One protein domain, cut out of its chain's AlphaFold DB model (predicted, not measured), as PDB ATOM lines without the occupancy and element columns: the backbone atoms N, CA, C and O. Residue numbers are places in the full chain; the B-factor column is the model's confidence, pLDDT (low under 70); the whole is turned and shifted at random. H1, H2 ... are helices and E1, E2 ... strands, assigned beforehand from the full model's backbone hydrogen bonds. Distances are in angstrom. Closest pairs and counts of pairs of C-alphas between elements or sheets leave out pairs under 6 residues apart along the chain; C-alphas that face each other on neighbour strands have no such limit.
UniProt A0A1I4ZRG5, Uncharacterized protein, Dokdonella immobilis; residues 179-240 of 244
ATOM      1  N   GLY A 179     141.926 166.966 185.183       95.94
ATOM      2  CA  GLY A 179     141.248 166.894 183.881       95.94
ATOM      3  C   GLY A 179     139.752 166.556 183.975       95.94
ATOM      4  O   GLY A 179     138.945 167.115 183.241       95.94
ATOM      5  N   GLY A 180     139.344 165.725 184.941       96.06
ATOM      6  CA  GLY A 180     137.924 165.427 185.165       96.06
ATOM      7  C   GLY A 180     137.093 166.633 185.624       96.06
ATOM      8  O   GLY A 180     135.922 166.728 185.274       96.06
ATOM      9  N   LEU A 181     137.683 167.588 186.359       96.50
ATOM     10  CA  LEU A 181     137.016 168.860 186.672       96.50
ATOM     11  C   LEU A 181     136.928 169.753 185.438       96.50
ATOM     12  O   LEU A 181     135.891 170.377 185.225       96.50
ATOM     13  N   TRP A 182     137.997 169.797 184.636       97.69
ATOM     14  CA  TRP A 182     137.990 170.559 183.391       97.69
ATOM     15  C   TRP A 182     136.875 170.093 182.458       97.69
ATOM     16  O   TRP A 182     136.150 170.937 181.957       97.69
ATOM     17  N   GLN A 183     136.640 168.784 182.323       97.50
ATOM     18  CA  GLN A 183     135.520 168.265 181.524       97.50
ATOM     19  C   GLN A 183     134.160 168.836 181.961       97.50
ATOM     20  O   GLN A 183     133.313 169.109 181.118       97.50
ATOM     21  N   MET A 184     133.937 169.061 183.264       97.81
ATOM     22  CA  MET A 184     132.693 169.677 183.753       97.81
ATOM     23  C   MET A 184     132.624 171.174 183.423       97.81
ATOM     24  O   MET A 184     131.561 171.687 183.079       97.81
ATOM     25  N   ILE A 185     133.755 171.879 183.531       98.19
ATOM     26  CA  ILE A 185     133.870 173.302 183.183       98.19
ATOM     27  C   ILE A 185     133.657 173.494 181.677       98.19
ATOM     28  O   ILE A 185     132.867 174.340 181.271       98.19
ATOM     29  N   GLU A 186     134.318 172.684 180.857       97.88
ATOM     30  CA  GLU A 186     134.222 172.687 179.399       97.88
ATOM     31  C   GLU A 186     132.805 172.366 178.924       97.88
ATOM     32  O   GLU A 186     132.269 173.104 178.097       97.88
ATOM     33  N   ALA A 187     132.162 171.348 179.508       97.56
ATOM     34  CA  ALA A 187     130.757 171.043 179.252       97.56
ATOM     35  C   ALA A 187     129.876 172.274 179.492       97.56
ATOM     36  O   ALA A 187     129.112 172.674 178.620       97.56
ATOM     37  N   ALA A 188     130.049 172.951 180.627       98.00
ATOM     38  CA  ALA A 188     129.279 174.146 180.937       98.00
ATOM     39  C   ALA A 188     129.586 175.350 180.024       98.00
ATOM     40  O   ALA A 188     128.739 176.231 179.871       98.00
ATOM     41  N   LEU A 189     130.785 175.421 179.440       97.50
ATOM     42  CA  LEU A 189     131.188 176.501 178.534       97.50
ATOM     43  C   LEU A 189     130.680 176.293 177.104       97.50
ATOM     44  O   LEU A 189     130.253 177.257 176.468       97.50
ATOM     45  N   LEU A 190     130.770 175.063 176.595       96.31
ATOM     46  CA  LEU A 190     130.606 174.755 175.170       96.31
ATOM     47  C   LEU A 190     129.322 173.981 174.866       96.31
ATOM     48  O   LEU A 190     128.730 174.168 173.805       96.31
ATOM     49  N   GLU A 191     128.874 173.139 175.795       96.44
ATOM     50  CA  GLU A 191     127.710 172.266 175.634       96.44
ATOM     51  C   GLU A 191     126.805 172.292 176.885       96.44
ATOM     52  O   GLU A 191     126.502 171.239 177.447       96.44
ATOM     53  N   PRO A 192     126.345 173.475 177.347       96.25
ATOM     54  CA  PRO A 192     125.672 173.614 178.645       96.25
ATOM     55  C   PRO A 192     124.367 172.811 178.771       96.25
ATOM     56  O   PRO A 192     123.933 172.486 179.875       96.25
ATOM     57  N   ASP A 193     123.746 172.471 177.642       95.62
ATOM     58  CA  ASP A 193     122.515 171.678 177.587       95.62
ATOM     59  C   ASP A 193     122.770 170.156 177.578       95.62
ATOM     60  O   ASP A 193     121.821 169.369 177.595       95.62
ATOM     61  N   GLN A 194     124.034 169.718 177.531       95.75
ATOM     62  CA  GLN A 194     124.410 168.307 177.497       95.75
ATOM     63  C   GLN A 194     124.956 167.856 178.852       95.75
ATOM     64  O   GLN A 194     125.929 168.399 179.371       95.75
ATOM     65  N   ALA A 195     124.345 166.813 179.418       96.19
ATOM     66  CA  ALA A 195     124.865 166.191 180.625       96.19
ATOM     67  C   ALA A 195     126.185 165.468 180.328       96.19
ATOM     68  O   ALA A 195     126.300 164.753 179.330       96.19
ATOM     69  N   GLN A 196     127.165 165.612 181.218       96.62
ATOM     70  CA  GLN A 196     128.501 165.031 181.060       96.62
ATOM     71  C   GLN A 196     128.928 164.302 182.330       96.62
ATOM     72  O   GLN A 196     128.498 164.633 183.433       96.62
ATOM     73  N   THR A 197     129.754 163.264 182.188       97.12
ATOM     74  CA  THR A 197     130.268 162.490 183.328       97.12
ATOM     75  C   THR A 197     131.748 162.211 183.143       97.12
ATOM     76  O   THR A 197     132.154 161.728 182.090       97.12
ATOM     77  N   ALA A 198     132.531 162.452 184.190       95.75
ATOM     78  CA  ALA A 198     133.956 162.155 184.225       95.75
ATOM     79  C   ALA A 198     134.275 161.225 185.398       95.75
ATOM     80  O   ALA A 198     133.760 161.400 186.504       95.75
ATOM     81  N   THR A 199     135.153 160.250 185.172       94.06
ATOM     82  CA  THR A 199     135.734 159.425 186.240       94.06
ATOM     83  C   THR A 199     137.082 160.009 186.641       94.06
ATOM     84  O   THR A 199     137.917 160.306 185.787       94.06
ATOM     85  N   LEU A 200     137.289 160.184 187.942       90.81
ATOM     86  CA  LEU A 200     138.525 160.692 188.521       90.81
ATOM     87  C   LEU A 200     139.503 159.549 188.816       90.81
ATOM     88  O   LEU A 200     139.131 158.378 188.853       90.81
ATOM     89  N   GLU A 201     140.767 159.890 189.064       86.50
ATOM     90  CA  GLU A 201     141.832 158.902 189.300       86.50
ATOM     91  C   GLU A 201     141.594 158.002 190.522       86.50
ATOM     92  O   GLU A 201     142.070 156.869 190.561       86.50
ATOM     93  N   ASP A 202     140.852 158.482 191.522       85.50
ATOM     94  CA  ASP A 202     140.485 157.702 192.710       85.50
ATOM     95  C   ASP A 202     139.240 156.820 192.506       85.50
ATOM     96  O   ASP A 202     138.788 156.164 193.444       85.50
ATOM     97  N   GLY A 203     138.690 156.799 191.288       89.50
ATOM     98  CA  GLY A 203     137.488 156.058 190.921       89.50
ATOM     99  C   GLY A 203     136.175 156.772 191.241       89.50
ATOM    100  O   GLY A 203     135.125 156.262 190.850       89.50
ATOM    101  N   SER A 204     136.209 157.933 191.908       91.31
ATOM    102  CA  SER A 204     135.020 158.771 192.086       91.31
ATOM    103  C   SER A 204     134.568 159.378 190.756       91.31
ATOM    104  O   SER A 204     135.318 159.429 189.776       91.31
ATOM    105  N   THR A 205     133.321 159.825 190.698       94.75
ATOM    106  CA  THR A 205     132.703 160.409 189.514       94.75
ATOM    107  C   THR A 205     132.278 161.852 189.754       94.75
ATOM    108  O   THR A 205     131.870 162.248 190.852       94.75
ATOM    109  N   LEU A 206     132.389 162.649 188.693       96.56
ATOM    110  CA  LEU A 206     131.759 163.955 188.561       96.56
ATOM    111  C   LEU A 206     130.681 163.873 187.491       96.56
ATOM    112  O   LEU A 206     130.888 163.255 186.449       96.56
ATOM    113  N   HIS A 207     129.547 164.510 187.749       97.44
ATOM    114  CA  HIS A 207     128.433 164.589 186.819       97.44
ATOM    115  C   HIS A 207     127.991 166.040 186.666       97.44
ATOM    116  O   HIS A 207     127.665 166.678 187.662       97.44
ATOM    117  N   TYR A 208     127.980 166.550 185.444       97.75
ATOM    118  CA  TYR A 208     127.441 167.859 185.102       97.75
ATOM    119  C   TYR A 208     126.033 167.695 184.533       97.75
ATOM    120  O   TYR A 208     125.837 166.908 183.606       97.75
ATOM    121  N   GLU A 209     125.075 168.454 185.065       96.12
ATOM    122  CA  GLU A 209     123.709 168.524 184.549       96.12
ATOM    123  C   GLU A 209     123.098 169.894 184.875       96.12
ATOM    124  O   GLU A 209     123.157 170.357 186.016       96.12
ATOM    125  N   ALA A 210     122.499 170.544 183.871       91.56
ATOM    126  CA  ALA A 210     121.723 171.780 184.023       91.56
ATOM    127  C   ALA A 210     122.440 172.909 184.802       91.56
ATOM    128  O   ALA A 210     121.815 173.647 185.563       91.56
ATOM    129  N   GLY A 211     123.756 173.061 184.608       92.25
ATOM    130  CA  GLY A 211     124.554 174.114 185.251       92.25
ATOM    131  C   GLY A 211     125.110 173.770 186.639       92.25
ATOM    132  O   GLY A 211     125.911 174.538 187.172       92.25
ATOM    133  N   ASP A 212     124.748 172.622 187.213       95.62
ATOM    134  CA  ASP A 212     125.288 172.132 188.481       95.62
ATOM    135  C   ASP A 212     126.229 170.936 188.247       95.62
ATOM    136  O   ASP A 212     126.081 170.158 187.304       95.62
ATOM    137  N   VAL A 213     127.219 170.784 189.131       97.38
ATOM    138  CA  VAL A 213     128.124 169.629 189.154       97.38
ATOM    139  C   VAL A 213     127.847 168.813 190.408       97.38
ATOM    140  O   VAL A 213     127.743 169.360 191.500       97.38
ATOM    141  N   TYR A 214     127.784 167.498 190.280       96.06
ATOM    142  CA  TYR A 214     127.589 166.547 191.368       96.06
ATOM    143  C   TYR A 214     128.821 165.662 191.494       96.06
ATOM    144  O   TYR A 214     129.458 165.338 190.495       96.06
ATOM    145  N   SER A 215     129.146 165.243 192.714       94.00
ATOM    146  CA  SER A 215     130.225 164.285 192.964       94.00
ATOM    147  C   SER A 215     129.773 163.195 193.925       94.00
ATOM    148  O   SER A 215     128.997 163.464 194.844       94.00
ATOM    149  N   ASP A 216     130.273 161.976 193.722       92.06
ATOM    150  CA  ASP A 216     130.158 160.871 194.681       92.06
ATOM    151  C   ASP A 216     131.384 160.751 195.611       92.06
ATOM    152  O   ASP A 216     131.414 159.882 196.487       92.06
ATOM    153  N   ALA A 217     132.382 161.628 195.453       88.38
ATOM    154  CA  ALA A 217     133.571 161.642 196.287       88.38
ATOM    155  C   ALA A 217     133.197 161.904 197.753       88.38
ATOM    156  O   ALA A 217     132.396 162.783 198.063       88.38
ATOM    157  N   THR A 218     133.814 161.167 198.677       87.56
ATOM    158  CA  THR A 218     133.534 161.289 200.119       87.56
ATOM    159  C   THR A 218     134.604 162.067 200.884       87.56
ATOM    160  O   THR A 218     134.385 162.446 202.037       87.56
ATOM    161  N   ASP A 219     135.777 162.287 200.280       90.56
ATOM    162  CA  ASP A 219     136.866 163.014 200.929       90.56
ATOM    163  C   ASP A 219     136.550 164.513 201.037       90.56
ATOM    164  O   ASP A 219     136.374 165.218 200.042       90.56
ATOM    165  N   ARG A 220     136.497 165.022 202.272       90.12
ATOM    166  CA  ARG A 220     136.098 166.411 202.540       90.12
ATOM    167  C   ARG A 220     137.098 167.439 202.018       90.12
ATOM    168  O   ARG A 220     136.676 168.515 201.600       90.12
ATOM    169  N   GLY A 221     138.397 167.140 202.073       90.94
ATOM    170  CA  GLY A 221     139.434 168.056 201.594       90.94
ATOM    171  C   GLY A 221     139.344 168.236 200.082       90.94
ATOM    172  O   GLY A 221     139.335 169.361 199.581       90.94
ATOM    173  N   ARG A 222     139.163 167.125 199.371       89.69
ATOM    174  CA  ARG A 222     138.983 167.086 197.922       89.69
ATOM    175  C   ARG A 222     137.692 167.766 197.478       89.69
ATOM    176  O   ARG A 222     137.729 168.609 196.589       89.69
ATOM    177  N   LEU A 223     136.567 167.497 198.145       92.75
ATOM    178  CA  LEU A 223     135.302 168.192 197.872       92.75
ATOM    179  C   LEU A 223     135.417 169.712 198.069       92.75
ATOM    180  O   LEU A 223     134.838 170.479 197.297       92.75
ATOM    181  N   ALA A 224     136.166 170.165 199.080       94.69
ATOM    182  CA  ALA A 224     136.424 171.589 199.288       94.69
ATOM    183  C   ALA A 224     137.274 172.186 198.153       94.69
ATOM    184  O   ALA A 224     136.948 173.266 197.657       94.69
ATOM    185  N   GLN A 225     138.307 171.469 197.697       94.31
ATOM    186  CA  GLN A 225     139.113 171.865 196.540       94.31
ATOM    187  C   GLN A 225     138.263 171.957 195.265       94.31
ATOM    188  O   GLN A 225     138.318 172.965 194.565       94.31
ATOM    189  N   PHE A 226     137.437 170.946 194.985       95.31
ATOM    190  CA  PHE A 226     136.558 170.916 193.812       95.31
ATOM    191  C   PHE A 226     135.580 172.083 193.831       95.31
ATOM    192  O   PHE A 226     135.423 172.775 192.831       95.31
ATOM    193  N   ARG A 227     134.975 172.356 194.990       96.69
ATOM    194  CA  ARG A 227     134.079 173.498 195.176       96.69
ATOM    195  C   ARG A 227     134.779 174.831 194.920       96.69
ATOM    196  O   ARG A 227     134.170 175.705 194.315       96.69
ATOM    197  N   ALA A 228     136.024 174.990 195.368       96.06
ATOM    198  CA  ALA A 228     136.790 176.210 195.133       96.06
ATOM    199  C   ALA A 228     137.097 176.411 193.639       96.06
ATOM    200  O   ALA A 228     136.860 177.493 193.112       96.06
ATOM    201  N   ILE A 229     137.556 175.359 192.954       96.50
ATOM    202  CA  ILE A 229     137.877 175.397 191.518       96.50
ATOM    203  C   ILE A 229     136.621 175.666 190.685       96.50
ATOM    204  O   ILE A 229     136.594 176.601 189.890       96.50
ATOM    205  N   LEU A 230     135.557 174.890 190.896       97.56
ATOM    206  CA  LEU A 230     134.290 175.079 190.188       97.56
ATOM    207  C   LEU A 230     133.716 176.473 190.469       97.56
ATOM    208  O   LEU A 230     133.301 177.159 189.540       97.56
ATOM    209  N   GLY A 231     133.784 176.931 191.722       97.50
ATOM    210  CA  GLY A 231     133.346 178.267 192.116       97.50
ATOM    211  C   GLY A 231     134.111 179.393 191.416       97.50
ATOM    212  O   GLY A 231     133.497 180.383 191.027       97.50
ATOM    213  N   ALA A 232     135.419 179.235 191.178       96.88
ATOM    214  CA  ALA A 232     136.206 180.200 190.404       96.88
ATOM    215  C   ALA A 232     135.656 180.373 188.975       96.88
ATOM    216  O   ALA A 232     135.541 181.503 188.488       96.88
ATOM    217  N   HIS A 233     135.216 179.265 188.373       97.81
ATOM    218  CA  HIS A 233     134.543 179.194 187.075       97.81
ATOM    219  C   HIS A 233     133.025 179.459 187.139       97.81
ATOM    220  O   HIS A 233     132.331 179.312 186.138       97.81
ATOM    221  N   GLY A 234     132.483 179.895 188.281       96.62
ATOM    222  CA  GLY A 234     131.058 180.219 188.417       96.62
ATOM    223  C   GLY A 234     130.125 179.004 188.484       96.62
ATOM    224  O   GLY A 234     128.912 179.164 188.369       96.62
ATOM    225  N   LEU A 235     130.666 177.803 188.692       97.50
ATOM    226  CA  LEU A 235     129.918 176.554 188.834       97.50
ATOM    227  C   LEU A 235     129.747 176.154 190.301       97.50
ATOM    228  O   LEU A 235     130.564 176.467 191.169       97.50
ATOM    229  N   SER A 236     128.677 175.411 190.581       96.31
ATOM    230  CA  SER A 236     128.359 174.928 191.926       96.31
ATOM    231  C   SER A 236     128.509 173.416 192.035       96.31
ATOM    232  O   SER A 236     127.925 172.668 191.260       96.31
ATOM    233  N   LEU A 237     129.242 172.965 193.059       95.81
ATOM    234  CA  LEU A 237     129.281 171.555 193.447       95.81
ATOM    235  C   LEU A 237     128.116 171.233 194.397       95.81
ATOM    236  O   LEU A 237     128.072 171.726 195.532       95.81
ATOM    237  N   ARG A 238     127.181 170.396 193.967       91.00
ATOM    238  CA  ARG A 238     126.026 169.926 194.735       91.00
ATOM    239  C   ARG A 238     126.263 168.513 195.255       91.00
ATOM    240  O   ARG A 238     126.925 167.693 194.626       91.00
ATOM    241  N   GLU A 239     125.687 168.221 196.414       77.50
ATOM    242  CA  GLU A 239     125.587 166.844 196.892       77.50
ATOM    243  C   GLU A 239     124.403 166.183 196.191       77.50
ATOM    244  O   GLU A 239     123.296 166.732 196.183       77.50
ATOM    245  N   ARG A 240     124.616 165.006 195.596       67.38
ATOM    246  CA  ARG A 240     123.514 164.231 195.032       67.38
ATOM    247  C   ARG A 240     122.693 163.699 196.202       67.38
ATOM    248  O   ARG A 240     123.122 162.784 196.901       67.38
TER     249      ARG A 240
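This is residues 179 to 240 of the 244 residues of an uncharacterized protein of Dokdonella immobilis (UniProt A0A1I4ZRG5). A small twisted sheet of four strands has two helices over one face and its other face bare; H1 covers E1 and E2, and H2 covers E3 and E4, each running along the strands. The 62 printed residues hold, in order, H1, E1, E2, E3, H2 and E4. The mixed sheet runs E1, E2, E3, E4, and the class is mixed, helices and strands, in two layers. The whole is compact, with a radius of gyration of the C-alphas of 10.4 A and spans of 28 by 21 by 21 A.

Find C-alpha 179 at (141.248, 166.894, 183.881); from there H1 runs 15.8 A to residue 190. Next come E1, residues 196 to 199, 10.5 A; E2, residues 205 to 209, 13.1 A; and E3, residues 212 to 215, 10.3 A. H2, residues 220 to 232, covers 18.4 A, and E4, residues 236 to 239, 9.9 A, ends at C-alpha 239 (125.587, 166.844, 196.892).

E1, E2 and E3 form a meander, each strand the antiparallel neighbour of the one before; look for N 198 and O 206 at 2.9 A, and N 214 and O 207 at 2.7 A. E3, H2 and E4 form a strand-helix-strand unit, two parallel neighbour strands with a helix between, its crossover right-handed; N 238 and O 213 are 2.7 A apart. H1's height over the sheet is 8.2 A, H2's 9.8 A. H1 and H2 only just touch, with 3 pairs of C-alphas within 8 A, closest Ile 185 and Leu 230 at 7.2 A. Every O i to N i+4 pair is within hydrogen-bond range in H2, and 7 of 8 in H1.

The farthest C-alphas, Asp 193 and Gly 221, are 29.6 A apart. The printed part has no cut, and its links between named elements are tight. Only residue 240 has pLDDT under 70.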